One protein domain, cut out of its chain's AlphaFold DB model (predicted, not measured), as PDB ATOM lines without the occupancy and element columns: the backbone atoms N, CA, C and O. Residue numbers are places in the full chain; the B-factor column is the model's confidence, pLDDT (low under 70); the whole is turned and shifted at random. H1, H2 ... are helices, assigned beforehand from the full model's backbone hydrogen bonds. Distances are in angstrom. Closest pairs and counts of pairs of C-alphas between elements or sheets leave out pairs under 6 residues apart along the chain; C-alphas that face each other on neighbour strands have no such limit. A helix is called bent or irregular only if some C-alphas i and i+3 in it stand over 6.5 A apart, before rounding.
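This is residues 2 to 55 and 85 to 150 of the 153 residues of an uncharacterized protein of Ensete ventricosum (UniProt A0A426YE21). One long helix, H6, runs past a small cluster of four shorter helices, H1 to H4, with the helical hairpin of H1 and H2 packed on part of H6, and H3 and H4 on the side of that hairpin away from H6. H5 meets the first residues of H6 near its own end, and from there residues 85 to 93 of H5 and residues 134 to 150, mostly H6, stick out at opposite ends of the model. The printed part has 120 residues with six named helices, H1 to H6 in order along the chain, and no named strand; it is all helix. The whole is loose, with a radius of gyration of the C-alphas of 18.5 A, and elongated, spanning 69 by 37 by 22 A.

H6, residues 112 to 148, touches H1, residues 2 to 16, with residues 125 to 129 alone; the closest C-alphas, of Met 12 and Cys 125, are 6.8 A apart, at a steep tilt of 55 degrees, opposite ways. H6 only just touches H2, residues 20 to 30, with 3 pairs of C-alphas within 8 A, the closest those of Trp 21 and Glu 118 at 6.4 A. H5, residues 85 to 103, only just touches H6, also with 3 pairs, the closest C-alphas being those of Lys 101 and Leu 115 at 7.1 A; the tilt is steep, 44 degrees, the same way. H2 is the hub, touching four helices. H1 and H2 form a hairpin at a shallow tilt of 30 degrees, opposite ways, with the C-alphas of Ala 13 and Thr 22 closest at 4.7 A. H4, residues 46 to 51, touches H2 about perpendicular, at 89 degrees; the closest C-alphas, of Ala 27 and Thr 51, are 5.4 A apart. H3, residues 33 to 43, and H2 touch only at the corner, and only just, with 3 pairs; the closest C-alphas, of Ser 30 and Lys 36, are 5.5 A apart. H3 and H6 are apart, and so are H4 and H6. Every O i to N i+4 pair is within hydrogen-bond range in H1, H2, H4, H5 and H6; in H3 it is 5 of 7.

H6 is 53.9 A long, from C-alpha 112 at (3.329, -46.292, 43.067) to C-alpha 148 at (50.120, -41.017, 69.366). H5 measures 27.4 A, H1 21.3 A, H3 15.7 A, H2 15.3 A and H4 8.4 A. H1 begins at C-alpha 2, (25.939, -29.324, 57.696). H3 is irregular, but only just: C-alphas 34 and 37 are 6.8 A apart.

The two C-alphas farthest apart, of Cys 85 and His 150, are 69.6 A apart. Residues 56 to 84 are not printed, and the gap from C-alpha 55 to C-alpha 85 is 38.9 A. Of the links that are printed whole, none is long. The mean pLDDT of the printed part is 87.8, and residues 52 to 55, 85 to 86 and 149 to 150 are under 70.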
ATOM      1  N   GLN A   2      26.786 -29.286  58.908       78.69
ATOM      2  CA  GLN A   2      25.939 -29.324  57.696       78.69
ATOM      3  C   GLN A   2      26.713 -29.491  56.374       78.69
ATOM      4  O   GLN A   2      26.215 -30.175  55.488       78.69
ATOM      5  N   ALA A   3      27.940 -28.963  56.269       83.75
ATOM      6  CA  ALA A   3      28.767 -29.100  55.067       83.75
ATOM      7  C   ALA A   3      29.078 -30.564  54.708       83.75
ATOM      8  O   ALA A   3      28.955 -30.939  53.552       83.75
ATOM      9  N   ILE A   4      29.400 -31.418  55.690       86.00
ATOM     10  CA  ILE A   4      29.707 -32.842  55.446       86.00
ATOM     11  C   ILE A   4      28.486 -33.561  54.870       86.00
ATOM     12  O   ILE A   4      28.598 -34.272  53.874       86.00
ATOM     13  N   LYS A   5      27.316 -33.352  55.485       88.88
ATOM     14  CA  LYS A   5      26.063 -33.940  55.007       88.88
ATOM     15  C   LYS A   5      25.761 -33.478  53.585       88.88
ATOM     16  O   LYS A   5      25.485 -34.300  52.725       88.88
ATOM     17  N   LEU A   6      25.854 -32.175  53.346       89.19
ATOM     18  CA  LEU A   6      25.545 -31.592  52.053       89.19
ATOM     19  C   LEU A   6      26.504 -32.088  50.958       89.19
ATOM     20  O   LEU A   6      26.043 -32.509  49.904       89.19
ATOM     21  N   SER A   7      27.813 -32.141  51.226       88.88
ATOM     22  CA  SER A   7      28.789 -32.757  50.319       88.88
ATOM     23  C   SER A   7      28.467 -34.222  50.032       88.88
ATOM     24  O   SER A   7      28.560 -34.648  48.885       88.88
ATOM     25  N   ALA A   8      28.077 -34.996  51.050       91.00
ATOM     26  CA  ALA A   8      27.734 -36.406  50.888       91.00
ATOM     27  C   ALA A   8      26.460 -36.601  50.052       91.00
ATOM     28  O   ALA A   8      26.455 -37.433  49.147       91.00
ATOM     29  N   ASP A   9      25.415 -35.809  50.304       91.44
ATOM     30  CA  ASP A   9      24.150 -35.856  49.561       91.44
ATOM     31  C   ASP A   9      24.372 -35.484  48.078       91.44
ATOM     32  O   ASP A   9      23.866 -36.154  47.176       91.44
ATOM     33  N   VAL A  10      25.201 -34.466  47.811       91.44
ATOM     34  CA  VAL A  10      25.594 -34.064  46.447       91.44
ATOM     35  C   VAL A  10      26.431 -35.144  45.770       91.44
ATOM     36  O   VAL A  10      26.135 -35.524  44.639       91.44
ATOM     37  N   ALA A  11      27.453 -35.668  46.450       91.06
ATOM     38  CA  ALA A  11      28.312 -36.717  45.911       91.06
ATOM     39  C   ALA A  11      27.511 -37.981  45.577       91.06
ATOM     40  O   ALA A  11      27.708 -38.567  44.516       91.06
ATOM     41  N   MET A  12      26.563 -38.363  46.435       92.25
ATOM     42  CA  MET A  12      25.671 -39.493  46.199       92.25
ATOM     43  C   MET A  12      24.800 -39.277  44.953       92.25
ATOM     44  O   MET A  12      24.714 -40.169  44.105       92.25
ATOM     45  N   ALA A  13      24.188 -38.095  44.816       91.88
ATOM     46  CA  ALA A  13      23.359 -37.763  43.660       91.88
ATOM     47  C   ALA A  13      24.161 -37.781  42.347       91.88
ATOM     48  O   ALA A  13      23.704 -38.334  41.345       91.88
ATOM     49  N   VAL A  14      25.376 -37.228  42.365       89.31
ATOM     50  CA  VAL A  14      26.278 -37.198  41.204       89.31
ATOM     51  C   VAL A  14      26.774 -38.595  40.842       89.31
ATOM     52  O   VAL A  14      26.721 -38.967  39.672       89.31
ATOM     53  N   ALA A  15      27.224 -39.378  41.826       90.81
ATOM     54  CA  ALA A  15      27.761 -40.718  41.601       90.81
ATOM     55  C   ALA A  15      26.702 -41.676  41.049       90.81
ATOM     56  O   ALA A  15      27.009 -42.525  40.212       90.81
ATOM     57  N   ARG A  16      25.443 -41.542  41.493       88.88
ATOM     58  CA  ARG A  16      24.363 -42.409  41.019       88.88
ATOM     59  C   ARG A  16      23.899 -42.075  39.600       88.88
ATOM     60  O   ARG A  16      23.511 -42.991  38.867       88.88
ATOM     61  N   GLY A  17      23.922 -40.795  39.226       85.38
ATOM     62  CA  GLY A  17      23.497 -40.301  37.916       85.38
ATOM     63  C   GLY A  17      22.043 -39.814  37.875       85.38
ATOM     64  O   GLY A  17      21.464 -39.420  38.884       85.38
ATOM     65  N   SER A  18      21.445 -39.795  36.679       83.69
ATOM     66  CA  SER A  18      20.111 -39.216  36.458       83.69
ATOM     67  C   SER A  18      19.000 -40.176  36.906       83.69
ATOM     68  O   SER A  18      18.603 -41.088  36.182       83.69
ATOM     69  N   ARG A  19      18.505 -39.970  38.128       89.88
ATOM     70  CA  ARG A  19      17.355 -40.651  38.740       89.88
ATOM     71  C   ARG A  19      16.411 -39.597  39.303       89.88
ATOM     72  O   ARG A  19      16.839 -38.495  39.639       89.88
ATOM     73  N   ARG A  20      15.115 -39.879  39.427       90.62
ATOM     74  CA  ARG A  20      14.194 -38.828  39.897       90.62
ATOM     75  C   ARG A  20      14.495 -38.417  41.328       90.62
ATOM     76  O   ARG A  20      14.392 -37.230  41.631       90.62
ATOM     77  N   TRP A  21      14.922 -39.359  42.169       93.75
ATOM     78  CA  TRP A  21      15.323 -39.021  43.529       93.75
ATOM     79  C   TRP A  21      16.614 -38.188  43.574       93.75
ATOM     80  O   TRP A  21      16.719 -37.306  44.421       93.75
ATOM     81  N   THR A  22      17.564 -38.361  42.645       93.00
ATOM     82  CA  THR A  22      18.798 -37.546  42.631       93.00
ATOM     83  C   THR A  22      18.515 -36.099  42.230       93.00
ATOM     84  O   THR A  22      19.017 -35.171  42.863       93.00
ATOM     85  N   HIS A  23      17.636 -35.891  41.245       89.50
ATOM     86  CA  HIS A  23      17.147 -34.562  40.875       89.50
ATOM     87  C   HIS A  23      16.303 -33.923  41.987       89.50
ATOM     88  O   HIS A  23      16.488 -32.748  42.295       89.50
ATOM     89  N   GLY A  24      15.409 -34.693  42.621       91.25
ATOM     90  CA  GLY A  24      14.625 -34.227  43.767       91.25
ATOM     91  C   GLY A  24      15.514 -33.778  44.925       91.25
ATOM     92  O   GLY A  24      15.313 -32.699  45.474       91.25
ATOM     93  N   LEU A  25      16.558 -34.555  45.227       91.69
ATOM     94  CA  LEU A  25      17.521 -34.234  46.275       91.69
ATOM     95  C   LEU A  25      18.276 -32.933  45.972       91.69
ATOM     96  O   LEU A  25      18.338 -32.049  46.823       91.69
ATOM     97  N   ILE A  26      18.809 -32.771  44.759       91.12
ATOM     98  CA  ILE A  26      19.534 -31.549  44.369       91.12
ATOM     99  C   ILE A  26      18.605 -30.329  44.345       91.12
ATOM    100  O   ILE A  26      19.002 -29.255  44.802       91.12
ATOM    101  N   ALA A  27      17.365 -30.486  43.879       89.25
ATOM    102  CA  ALA A  27      16.365 -29.426  43.923       89.25
ATOM    103  C   ALA A  27      16.081 -28.987  45.369       89.25
ATOM    104  O   ALA A  27      16.107 -27.791  45.661       89.25
ATOM    105  N   ASP A  28      15.899 -29.937  46.292       88.25
ATOM    106  CA  ASP A  28      15.678 -29.651  47.712       88.25
ATOM    107  C   ASP A  28      16.874 -28.935  48.357       88.25
ATOM    108  O   ASP A  28      16.686 -27.987  49.128       88.25
ATOM    109  N   LEU A  29      18.105 -29.334  48.014       89.12
ATOM    110  CA  LEU A  29      19.330 -28.677  48.482       89.12
ATOM    111  C   LEU A  29      19.465 -27.250  47.935       89.12
ATOM    112  O   LEU A  29      19.888 -26.359  48.674       89.12
ATOM    113  N   SER A  30      19.073 -27.028  46.677       87.31
ATOM    114  CA  SER A  30      19.132 -25.733  45.990       87.31
ATOM    115  C   SER A  30      18.112 -24.711  46.504       87.31
ATOM    116  O   SER A  30      18.282 -23.516  46.256       87.31
ATOM    117  N   ARG A  31      17.052 -25.139  47.206       84.88
ATOM    118  CA  ARG A  31      16.046 -24.226  47.783       84.88
ATOM    119  C   ARG A  31      16.617 -23.296  48.854       84.88
ATOM    120  O   ARG A  31      16.007 -22.272  49.145       84.88
ATOM    121  N   LYS A  32      17.749 -23.654  49.459       85.94
ATOM    122  CA  LYS A  32      18.449 -22.808  50.430       85.94
ATOM    123  C   LYS A  32      19.464 -21.939  49.694       85.94
ATOM    124  O   LYS A  32      20.353 -22.475  49.037       85.94
ATOM    125  N   GLU A  33      19.333 -20.618  49.819       76.75
ATOM    126  CA  GLU A  33      20.201 -19.633  49.151       76.75
ATOM    127  C   GLU A  33      21.689 -19.891  49.449       76.75
ATOM    128  O   GLU A  33      22.500 -19.945  48.527       76.75
ATOM    129  N   ASP A  34      22.012 -20.206  50.708       83.38
ATOM    130  CA  ASP A  34      23.376 -20.483  51.189       83.38
ATOM    131  C   ASP A  34      24.053 -21.668  50.483       83.38
ATOM    132  O   ASP A  34      25.278 -21.739  50.388       83.38
ATOM    133  N   ASN A  35      23.263 -22.609  49.964       87.56
ATOM    134  CA  ASN A  35      23.789 -23.801  49.310       87.56
ATOM    135  C   ASN A  35      24.075 -23.571  47.824       87.56
ATOM    136  O   ASN A  35      24.830 -24.340  47.233       87.56
ATOM    137  N   LYS A  36      23.477 -22.556  47.189       85.50
ATOM    138  CA  LYS A  36      23.540 -22.388  45.727       85.50
ATOM    139  C   LYS A  36      24.967 -22.170  45.232       85.50
ATOM    140  O   LYS A  36      25.377 -22.802  44.262       85.50
ATOM    141  N   SER A  37      25.733 -21.312  45.907       86.38
ATOM    142  CA  SER A  37      27.133 -21.028  45.558       86.38
ATOM    143  C   SER A  37      28.008 -22.278  45.688       86.38
ATOM    144  O   SER A  37      28.770 -22.603  44.777       86.38
ATOM    145  N   PHE A  38      27.838 -23.025  46.780       86.75
ATOM    146  CA  PHE A  38      28.533 -24.282  47.024       86.75
ATOM    147  C   PHE A  38      28.191 -25.346  45.973       86.75
ATOM    148  O   PHE A  38      29.082 -25.969  45.397       86.75
ATOM    149  N   LEU A  39      26.901 -25.531  45.685       88.31
ATOM    150  CA  LEU A  39      26.428 -26.484  44.685       88.31
ATOM    151  C   LEU A  39      26.973 -26.136  43.300       88.31
ATOM    152  O   LEU A  39      27.483 -27.018  42.616       88.31
ATOM    153  N   LYS A  40      26.942 -24.858  42.910       87.69
ATOM    154  CA  LYS A  40      27.510 -24.393  41.640       87.69
ATOM    155  C   LYS A  40      29.021 -24.635  41.556       87.69
ATOM    156  O   LYS A  40      29.511 -24.997  40.491       87.69
ATOM    157  N   CYS A  41      29.741 -24.496  42.671       87.25
ATOM    158  CA  CYS A  41      31.174 -24.789  42.756       87.25
ATOM    159  C   CYS A  41      31.480 -26.286  42.557       87.25
ATOM    160  O   CYS A  41      32.332 -26.628  41.743       87.25
ATOM    161  N   ILE A  42      30.755 -27.185  43.236       87.19
ATOM    162  CA  ILE A  42      30.997 -28.640  43.145       87.19
ATOM    163  C   ILE A  42      30.493 -29.242  41.830       87.19
ATOM    164  O   ILE A  42      31.153 -30.092  41.237       87.19
ATOM    165  N   LEU A  43      29.302 -28.844  41.387       85.69
ATOM    166  CA  LEU A  43      28.626 -29.455  40.239       85.69
ATOM    167  C   LEU A  43      29.023 -28.797  38.909       85.69
ATOM    168  O   LEU A  43      28.860 -29.408  37.848       85.69
ATOM    169  N   GLY A  44      29.525 -27.558  38.939       87.12
ATOM    170  CA  GLY A  44      29.872 -26.791  37.743       87.12
ATOM    171  C   GLY A  44      28.709 -26.738  36.751       87.12
ATOM    172  O   GLY A  44      27.563 -26.531  37.134       87.12
ATOM    173  N   LYS A  45      28.985 -27.026  35.472       81.00
ATOM    174  CA  LYS A  45      27.971 -27.071  34.395       81.00
ATOM    175  C   LYS A  45      26.856 -28.104  34.626       81.00
ATOM    176  O   LYS A  45      25.815 -28.035  33.977       81.00
ATOM    177  N   GLN A  46      27.068 -29.094  35.501       77.25
ATOM    178  CA  GLN A  46      26.038 -30.084  35.820       77.25
ATOM    179  C   GLN A  46      24.977 -29.526  36.769       77.25
ATOM    180  O   GLN A  46      23.879 -30.079  36.813       77.25
ATOM    181  N   TYR A  47      25.278 -28.438  37.488       81.88
ATOM    182  CA  TYR A  47      24.346 -27.777  38.396       81.88
ATOM    183  C   TYR A  47      23.069 -27.384  37.661       81.88
ATOM    184  O   TYR A  47      21.995 -27.834  38.046       81.88
ATOM    185  N   GLU A  48      23.175 -26.635  36.562       78.88
ATOM    186  CA  GLU A  48      22.028 -26.232  35.748       78.88
ATOM    187  C   GLU A  48      21.249 -27.456  35.247       78.88
ATOM    188  O   GLU A  48      20.026 -27.479  35.335       78.88
ATOM    189  N   ARG A  49      21.924 -28.528  34.813       73.94
ATOM    190  CA  ARG A  49      21.256 -29.755  34.337       73.94
ATOM    191  C   ARG A  49      20.497 -30.505  35.439       73.94
ATOM    192  O   ARG A  49      19.484 -31.135  35.158       73.94
ATOM    193  N   LEU A  50      21.009 -30.485  36.669       72.88
ATOM    194  CA  LEU A  50      20.447 -31.221  37.805       72.88
ATOM    195  C   LEU A  50      19.400 -30.406  38.572       72.88
ATOM    196  O   LEU A  50      18.472 -30.989  39.127       72.88
ATOM    197  N   THR A  51      19.530 -29.078  38.566       73.75
ATOM    198  CA  THR A  51      18.574 -28.143  39.172       73.75
ATOM    199  C   THR A  51      17.439 -27.755  38.251       73.75
ATOM    200  O   THR A  51      16.380 -27.429  38.772       73.75
ATOM    201  N   THR A  52      17.618 -27.813  36.923       68.25
ATOM    202  CA  THR A  52      16.501 -27.712  35.980       68.25
ATOM    203  C   THR A  52      15.615 -28.917  36.233       68.25
ATOM    204  O   THR A  52      16.006 -30.046  35.915       68.25
ATOM    205  N   PRO A  53      14.445 -28.743  36.849       56.22
ATOM    206  CA  PRO A  53      13.601 -29.889  37.071       56.22
ATOM    207  C   PRO A  53      13.001 -30.288  35.728       56.22
ATOM    208  O   PRO A  53      12.842 -29.495  34.796       56.22
ATOM    209  N   CYS A  54      12.692 -31.567  35.630       51.53
ATOM    210  CA  CYS A  54      12.206 -32.197  34.421       51.53
ATOM    211  C   CYS A  54      10.744 -31.784  34.161       51.53
ATOM    212  O   CYS A  54       9.855 -32.633  34.154       51.53
ATOM    213  N   TYR A  55      10.447 -30.496  33.985       49.34
ATOM    214  CA  TYR A  55       9.167 -30.082  33.430       49.34
ATOM    215  C   TYR A  55       9.230 -30.295  31.914       49.34
ATOM    216  O   TYR A  55       9.998 -29.651  31.209       49.34
ATOM    217  N   CYS A  85     -12.856 -55.128  54.030       59.91
ATOM    218  CA  CYS A  85     -11.478 -55.557  54.288       59.91
ATOM    219  C   CYS A  85     -10.500 -55.017  53.225       59.91
ATOM    220  O   CYS A  85      -9.393 -54.578  53.538       59.91
ATOM    221  N   THR A  86     -10.939 -54.954  51.963       69.56
ATOM    222  CA  THR A  86     -10.146 -54.408  50.850       69.56
ATOM    223  C   THR A  86     -10.003 -52.886  50.915       69.56
ATOM    224  O   THR A  86      -8.942 -52.362  50.582       69.56
ATOM    225  N   LEU A  87     -11.016 -52.152  51.383       76.88
ATOM    226  CA  LEU A  87     -10.925 -50.704  51.603       76.88
ATOM    227  C   LEU A  87     -10.014 -50.359  52.788       76.88
ATOM    228  O   LEU A  87      -9.208 -49.434  52.675       76.88
ATOM    229  N   ALA A  88     -10.080 -51.126  53.880       78.00
ATOM    230  CA  ALA A  88      -9.180 -50.978  55.024       78.00
ATOM    231  C   ALA A  88      -7.718 -51.294  54.653       78.00
ATOM    232  O   ALA A  88      -6.808 -50.543  55.004       78.00
ATOM    233  N   ALA A  89      -7.478 -52.351  53.871       80.81
ATOM    234  CA  ALA A  89      -6.147 -52.650  53.342       80.81
ATOM    235  C   ALA A  89      -5.644 -51.533  52.409       80.81
ATOM    236  O   ALA A  89      -4.519 -51.053  52.555       80.81
ATOM    237  N   ARG A  90      -6.495 -51.036  51.501       84.75
ATOM    238  CA  ARG A  90      -6.161 -49.923  50.596       84.75
ATOM    239  C   ARG A  90      -5.859 -48.627  51.341       84.75
ATOM    240  O   ARG A  90      -4.944 -47.914  50.940       84.75
ATOM    241  N   SER A  91      -6.593 -48.299  52.405       88.06
ATOM    242  CA  SER A  91      -6.333 -47.086  53.191       88.06
ATOM    243  C   SER A  91      -4.996 -47.175  53.931       88.06
ATOM    244  O   SER A  91      -4.241 -46.204  53.934       88.06
ATOM    245  N   ARG A  92      -4.644 -48.354  54.465       91.62
ATOM    246  CA  ARG A  92      -3.322 -48.622  55.057       91.62
ATOM    247  C   ARG A  92      -2.196 -48.478  54.032       91.62
ATOM    248  O   ARG A  92      -1.219 -47.789  54.313       91.62
ATOM    249  N   VAL A  93      -2.348 -49.061  52.839       92.56
ATOM    250  CA  VAL A  93      -1.360 -48.936  51.750       92.56
ATOM    251  C   VAL A  93      -1.205 -47.479  51.317       92.56
ATOM    252  O   VAL A  93      -0.082 -47.005  51.203       92.56
ATOM    253  N   LYS A  94      -2.306 -46.733  51.160       92.94
ATOM    254  CA  LYS A  94      -2.259 -45.299  50.831       92.94
ATOM    255  C   LYS A  94      -1.497 -44.489  51.880       92.94
ATOM    256  O   LYS A  94      -0.655 -43.682  51.508       92.94
ATOM    257  N   LYS A  95      -1.753 -44.720  53.173       95.12
ATOM    258  CA  LYS A  95      -1.036 -44.035  54.262       95.12
ATOM    259  C   LYS A  95       0.464 -44.338  54.224       95.12
ATOM    260  O   LYS A  95       1.267 -43.416  54.287       95.12
ATOM    261  N   ARG A  96       0.844 -45.609  54.063       95.94
ATOM    262  CA  ARG A  96       2.258 -46.013  53.958       95.94
ATOM    263  C   ARG A  96       2.937 -45.438  52.716       95.94
ATOM    264  O   ARG A  96       4.046 -44.932  52.822       95.94
ATOM    265  N   ALA A  97       2.257 -45.452  51.572       95.38
ATOM    266  CA  ALA A  97       2.761 -44.843  50.347       95.38
ATOM    267  C   ALA A  97       2.994 -43.335  50.527       95.38
ATOM    268  O   ALA A  97       4.018 -42.834  50.089       95.38
ATOM    269  N   GLN A  98       2.098 -42.625  51.223       96.56
ATOM    270  CA  GLN A  98       2.282 -41.202  51.527       96.56
ATOM    271  C   GLN A  98       3.490 -40.931  52.428       96.56
ATOM    272  O   GLN A  98       4.222 -39.976  52.204       96.56
ATOM    273  N   VAL A  99       3.736 -41.787  53.423       97.69
ATOM    274  CA  VAL A  99       4.966 -41.694  54.225       97.69
ATOM    275  C   VAL A  99       6.191 -41.895  53.336       97.69
ATOM    276  O   VAL A  99       7.115 -41.092  53.383       97.69
ATOM    277  N   LEU A 100       6.176 -42.916  52.477       97.75
ATOM    278  CA  LEU A 100       7.300 -43.211  51.591       97.75
ATOM    279  C   LEU A 100       7.594 -42.063  50.613       97.75
ATOM    280  O   LEU A 100       8.752 -41.706  50.429       97.75
ATOM    281  N   LYS A 101       6.558 -41.423  50.060       96.50
ATOM    282  CA  LYS A 101       6.691 -40.246  49.186       96.50
ATOM    283  C   LYS A 101       7.437 -39.079  49.826       96.50
ATOM    284  O   LYS A 101       8.137 -38.361  49.124       96.50
ATOM    285  N   ARG A 102       7.287 -38.901  51.140       96.06
ATOM    286  CA  ARG A 102       7.963 -37.845  51.905       96.06
ATOM    287  C   ARG A 102       9.397 -38.206  52.284       96.06
ATOM    288  O   ARG A 102      10.178 -37.314  52.583       96.06
ATOM    289  N   LEU A 103       9.717 -39.498  52.326       96.62
ATOM    290  CA  LEU A 103      11.055 -39.992  52.655       96.62
ATOM    291  C   LEU A 103      11.971 -40.026  51.432       96.62
ATOM    292  O   LEU A 103      13.163 -39.762  51.557       96.62
ATOM    293  N   VAL A 104      11.425 -40.370  50.265       96.19
ATOM    294  CA  VAL A 104      12.181 -40.401  49.011       96.19
ATOM    295  C   VAL A 104      12.242 -38.983  48.440       96.19
ATOM    296  O   VAL A 104      11.182 -38.395  48.200       96.19
ATOM    297  N   PRO A 105      13.436 -38.424  48.181       94.56
ATOM    298  CA  PRO A 105      13.552 -37.107  47.565       94.56
ATOM    299  C   PRO A 105      12.779 -37.044  46.237       94.56
ATOM    300  O   PRO A 105      12.844 -37.963  45.423       94.56
ATOM    301  N   GLY A 106      11.983 -35.993  46.027       91.12
ATOM    302  CA  GLY A 106      11.102 -35.877  44.851       91.12
ATOM    303  C   GLY A 106       9.930 -36.879  44.787       91.12
ATOM    304  O   GLY A 106       9.237 -36.944  43.770       91.12
ATOM    305  N   GLY A 107       9.680 -37.658  45.846       93.50
ATOM    306  CA  GLY A 107       8.685 -38.735  45.872       93.50
ATOM    307  C   GLY A 107       7.225 -38.278  45.795       93.50
ATOM    308  O   GLY A 107       6.371 -39.027  45.312       93.50
ATOM    309  N   GLU A 108       6.917 -37.042  46.201       92.94
ATOM    310  CA  GLU A 108       5.546 -36.504  46.251       92.94
ATOM    311  C   GLU A 108       4.818 -36.641  44.895       92.94
ATOM    312  O   GLU A 108       3.666 -37.092  44.831       92.94
ATOM    313  N   GLY A 109       5.535 -36.372  43.798       88.88
ATOM    314  CA  GLY A 109       5.035 -36.444  42.422       88.88
ATOM    315  C   GLY A 109       5.063 -37.832  41.766       88.88
ATOM    316  O   GLY A 109       4.652 -37.959  40.614       88.88
ATOM    317  N   MET A 110       5.536 -38.879  42.452       91.44
ATOM    318  CA  MET A 110       5.711 -40.212  41.855       91.44
ATOM    319  C   MET A 110       4.439 -41.075  41.941       91.44
ATOM    320  O   MET A 110       3.666 -40.996  42.905       91.44
ATOM    321  N   ASP A 111       4.218 -41.934  40.941       93.38
ATOM    322  CA  ASP A 111       3.244 -43.029  41.028       93.38
ATOM    323  C   ASP A 111       3.800 -44.212  41.845       93.38
ATOM    324  O   ASP A 111       4.978 -44.243  42.188       93.38
ATOM    325  N   GLY A 112       2.955 -45.192  42.174       90.88
ATOM    326  CA  GLY A 112       3.329 -46.292  43.067       90.88
ATOM    327  C   GLY A 112       4.485 -47.168  42.569       90.88
ATOM    328  O   GLY A 112       5.327 -47.539  43.378       90.88
ATOM    329  N   TYR A 113       4.556 -47.481  41.272       92.75
ATOM    330  CA  TYR A 113       5.631 -48.329  40.736       92.75
ATOM    331  C   TYR A 113       6.941 -47.559  40.669       92.75
ATOM    332  O   TYR A 113       7.967 -48.026  41.152       92.75
ATOM    333  N   SER A 114       6.865 -46.340  40.137       93.44
ATOM    334  CA  SER A 114       7.971 -45.391  40.124       93.44
ATOM    335  C   SER A 114       8.571 -45.163  41.507       93.44
ATOM    336  O   SER A 114       9.783 -45.191  41.660       93.44
ATOM    337  N   LEU A 115       7.722 -44.954  42.517       96.25
ATOM    338  CA  LEU A 115       8.163 -44.708  43.883       96.25
ATOM    339  C   LEU A 115       8.946 -45.898  44.440       96.25
ATOM    340  O   LEU A 115       9.958 -45.694  45.098       96.25
ATOM    341  N   LEU A 116       8.494 -47.128  44.183       97.38
ATOM    342  CA  LEU A 116       9.178 -48.332  44.657       97.38
ATOM    343  C   LEU A 116      10.531 -48.543  43.962       97.38
ATOM    344  O   LEU A 116      11.500 -48.847  44.653       97.38
ATOM    345  N   ASP A 117      10.609 -48.334  42.642       96.00
ATOM    346  CA  ASP A 117      11.870 -48.425  41.884       96.00
ATOM    347  C   ASP A 117      12.907 -47.420  42.408       96.00
ATOM    348  O   ASP A 117      14.031 -47.785  42.749       96.00
ATOM    349  N   GLU A 118      12.497 -46.159  42.574       96.50
ATOM    350  CA  GLU A 118      13.368 -45.099  43.091       96.50
ATOM    351  C   GLU A 118      13.727 -45.333  44.570       96.50
ATOM    352  O   GLU A 118      14.844 -45.034  44.980       96.50
ATOM    353  N   THR A 119      12.823 -45.912  45.373       97.81
ATOM    354  CA  THR A 119      13.102 -46.269  46.779       97.81
ATOM    355  C   THR A 119      14.182 -47.336  46.874       97.81
ATOM    356  O   THR A 119      15.098 -47.201  47.681       97.81
ATOM    357  N   MET A 120      14.066 -48.409  46.086       97.69
ATOM    358  CA  MET A 120      15.042 -49.497  46.089       97.69
ATOM    359  C   MET A 120      16.434 -48.956  45.765       97.69
ATOM    360  O   MET A 120      17.393 -49.234  46.480       97.69
ATOM    361  N   ASP A 121      16.509 -48.125  44.731       95.88
ATOM    362  CA  ASP A 121      17.743 -47.479  44.314       95.88
ATOM    363  C   ASP A 121      18.321 -46.552  45.397       95.88
ATOM    364  O   ASP A 121      19.501 -46.640  45.740       95.88
ATOM    365  N   TYR A 122      17.472 -45.716  46.000       97.25
ATOM    366  CA  TYR A 122      17.882 -44.785  47.046       97.25
ATOM    367  C   TYR A 122      18.399 -45.502  48.302       97.25
ATOM    368  O   TYR A 122      19.393 -45.077  48.892       97.25
ATOM    369  N   VAL A 123      17.787 -46.628  48.690       97.94
ATOM    370  CA  VAL A 123      18.244 -47.443  49.829       97.94
ATOM    371  C   VAL A 123      19.661 -47.976  49.607       97.94
ATOM    372  O   VAL A 123      20.470 -47.909  50.533       97.94
ATOM    373  N   VAL A 124      19.994 -48.449  48.399       97.00
ATOM    374  CA  VAL A 124      21.358 -48.915  48.085       97.00
ATOM    375  C   VAL A 124      22.367 -47.777  48.255       97.00
ATOM    376  O   VAL A 124      23.422 -47.959  48.866       97.00
ATOM    377  N   CYS A 125      22.035 -46.577  47.779       95.50
ATOM    378  CA  CYS A 125      22.908 -45.418  47.926       95.50
ATOM    379  C   CYS A 125      23.084 -44.984  49.389       95.50
ATOM    380  O   CYS A 125      24.206 -44.693  49.806       95.50
ATOM    381  N   LEU A 126      22.017 -45.007  50.192       96.31
ATOM    382  CA  LEU A 126      22.093 -44.733  51.631       96.31
ATOM    383  C   LEU A 126      22.987 -45.744  52.358       96.31
ATOM    384  O   LEU A 126      23.808 -45.361  53.195       96.31
ATOM    385  N   GLN A 127      22.868 -47.033  52.028       96.94
ATOM    386  CA  GLN A 127      23.731 -48.073  52.591       96.94
ATOM    387  C   GLN A 127      25.202 -47.825  52.247       96.94
ATOM    388  O   GLN A 127      26.051 -47.872  53.141       96.94
ATOM    389  N   ALA A 128      25.500 -47.497  50.987       95.06
ATOM    390  CA  ALA A 128      26.852 -47.167  50.545       95.06
ATOM    391  C   ALA A 128      27.418 -45.944  51.287       95.06
ATOM    392  O   ALA A 128      28.554 -45.985  51.762       95.06
ATOM    393  N   GLN A 129      26.617 -44.887  51.465       92.88
ATOM    394  CA  GLN A 129      27.017 -43.694  52.220       92.88
ATOM    395  C   GLN A 129      27.374 -44.037  53.669       92.88
ATOM    396  O   GLN A 129      28.444 -43.657  54.142       92.88
ATOM    397  N   VAL A 130      26.514 -44.776  54.376       94.94
ATOM    398  CA  VAL A 130      26.769 -45.160  55.775       94.94
ATOM    399  C   VAL A 130      28.010 -46.045  55.882       94.94
ATOM    400  O   VAL A 130      28.826 -45.859  56.787       94.94
ATOM    401  N   HIS A 131      28.176 -46.990  54.956       95.88
ATOM    402  CA  HIS A 131      29.333 -47.877  54.928       95.88
ATOM    403  C   HIS A 131      30.642 -47.099  54.749       95.88
ATOM    404  O   HIS A 131      31.592 -47.318  55.505       95.88
ATOM    405  N   LEU A 132      30.667 -46.146  53.815       93.00
ATOM    406  CA  LEU A 132      31.821 -45.289  53.560       93.00
ATOM    407  C   LEU A 132      32.140 -44.399  54.767       93.00
ATOM    408  O   LEU A 132      33.295 -44.314  55.175       93.00
ATOM    409  N   MET A 133      31.130 -43.788  55.394       92.88
ATOM    410  CA  MET A 133      31.340 -42.949  56.582       92.88
ATOM    411  C   MET A 133      31.930 -43.737  57.756       92.88
ATOM    412  O   MET A 133      32.813 -43.234  58.449       92.88
ATOM    413  N   ARG A 134      31.492 -44.986  57.956       95.06
ATOM    414  CA  ARG A 134      32.061 -45.876  58.980       95.06
ATOM    415  C   ARG A 134      33.513 -46.251  58.680       95.06
ATOM    416  O   ARG A 134      34.330 -46.237  59.594       95.06
ATOM    417  N   HIS A 135      33.841 -46.532  57.418       95.88
ATOM    418  CA  HIS A 135      35.217 -46.831  57.006       95.88
ATOM    419  C   HIS A 135      36.151 -45.641  57.204       95.88
ATOM    420  O   HIS A 135      37.240 -45.807  57.749       95.88
ATOM    421  N   LEU A 136      35.716 -44.441  56.809       93.12
ATOM    422  CA  LEU A 136      36.484 -43.222  57.043       93.12
ATOM    423  C   LEU A 136      36.737 -43.018  58.536       93.12
ATOM    424  O   LEU A 136      37.878 -42.789  58.924       93.12
ATOM    425  N   LEU A 137      35.707 -43.157  59.376       94.88
ATOM    426  CA  LEU A 137      35.850 -43.016  60.823       94.88
ATOM    427  C   LEU A 137      36.870 -44.011  61.399       94.88
ATOM    428  O   LEU A 137      37.785 -43.592  62.101       94.88
ATOM    429  N   GLY A 138      36.776 -45.294  61.033       95.94
ATOM    430  CA  GLY A 138      37.736 -46.308  61.478       95.94
ATOM    431  C   GLY A 138      39.168 -46.023  61.008       95.94
ATOM    432  O   GLY A 138      40.122 -46.194  61.767       95.94
ATOM    433  N   ALA A 139      39.338 -45.519  59.782       95.31
ATOM    434  CA  ALA A 139      40.644 -45.107  59.275       95.31
ATOM    435  C   ALA A 139      41.215 -43.897  60.039       95.31
ATOM    436  O   ALA A 139      42.412 -43.876  60.332       95.31
ATOM    437  N   PHE A 140      40.374 -42.919  60.395       94.25
ATOM    438  CA  PHE A 140      40.759 -41.763  61.214       94.25
ATOM    439  C   PHE A 140      41.133 -42.156  62.648       94.25
ATOM    440  O   PHE A 140      42.096 -41.633  63.206       94.25
ATOM    441  N   GLU A 141      40.412 -43.093  63.256       94.81
ATOM    442  CA  GLU A 141      40.752 -43.615  64.582       94.81
ATOM    443  C   GLU A 141      42.088 -44.371  64.549       94.81
ATOM    444  O   GLU A 141      42.968 -44.131  65.381       94.81
ATOM    445  N   ALA A 142      42.300 -45.210  63.532       93.12
ATOM    446  CA  ALA A 142      43.550 -45.939  63.342       93.12
ATOM    447  C   ALA A 142      44.752 -45.021  63.039       93.12
ATOM    448  O   ALA A 142      45.878 -45.319  63.445       93.12
ATOM    449  N   SER A 143      44.555 -43.912  62.316       91.56
ATOM    450  CA  SER A 143      45.620 -42.929  62.069       91.56
ATOM    451  C   SER A 143      45.945 -42.118  63.323       91.56
ATOM    452  O   SER A 143      47.122 -41.918  63.627       91.56
ATOM    453  N   LYS A 144      44.933 -41.746  64.116       90.31
ATOM    454  CA  LYS A 144      45.120 -41.079  65.410       90.31
ATOM    455  C   LYS A 144      45.944 -41.934  66.376       90.31
ATOM    456  O   LYS A 144      46.884 -41.433  66.986       90.31
ATOM    457  N   LEU A 145      45.656 -43.234  66.460       80.88
ATOM    458  CA  LEU A 145      46.420 -44.175  67.289       80.88
ATOM    459  C   LEU A 145      47.870 -44.369  66.817       80.88
ATOM    460  O   LEU A 145      48.737 -44.668  67.637       80.88
ATOM    461  N   ARG A 146      48.151 -44.204  65.517       79.25
ATOM    462  CA  ARG A 146      49.521 -44.225  64.978       79.25
ATOM    463  C   ARG A 146      50.289 -42.941  65.284       79.25
ATOM    464  O   ARG A 146      51.448 -43.027  65.663       79.25
ATOM    465  N   SER A 147      49.641 -41.781  65.194       76.25
ATOM    466  CA  SER A 147      50.257 -40.490  65.537       76.25
ATOM    467  C   SER A 147      50.619 -40.387  67.024       76.25
ATOM    468  O   SER A 147      51.671 -39.855  67.350       76.25
ATOM    469  N   VAL A 148      49.809 -40.959  67.922       70.25
ATOM    470  CA  VAL A 148      50.120 -41.017  69.366       70.25
ATOM    471  C   VAL A 148      51.307 -41.940  69.672       70.25
ATOM    472  O   VAL A 148      51.967 -41.770  70.691       70.25
ATOM    473  N   ARG A 149      51.605 -42.911  68.798       59.62
ATOM    474  CA  ARG A 149      52.697 -43.875  68.997       59.62
ATOM    475  C   ARG A 149      54.074 -43.354  68.555       59.62
ATOM    476  O   ARG A 149      55.063 -43.991  68.890       59.62
ATOM    477  N   HIS A 150      54.134 -42.206  67.872       58.62
ATOM    478  CA  HIS A 150      55.375 -41.497  67.526       58.62
ATOM    479  C   HIS A 150      55.368 -40.038  68.034       58.62
ATOM    480  O   HIS A 150      55.284 -39.107  67.230       58.62
TER     481      HIS A 150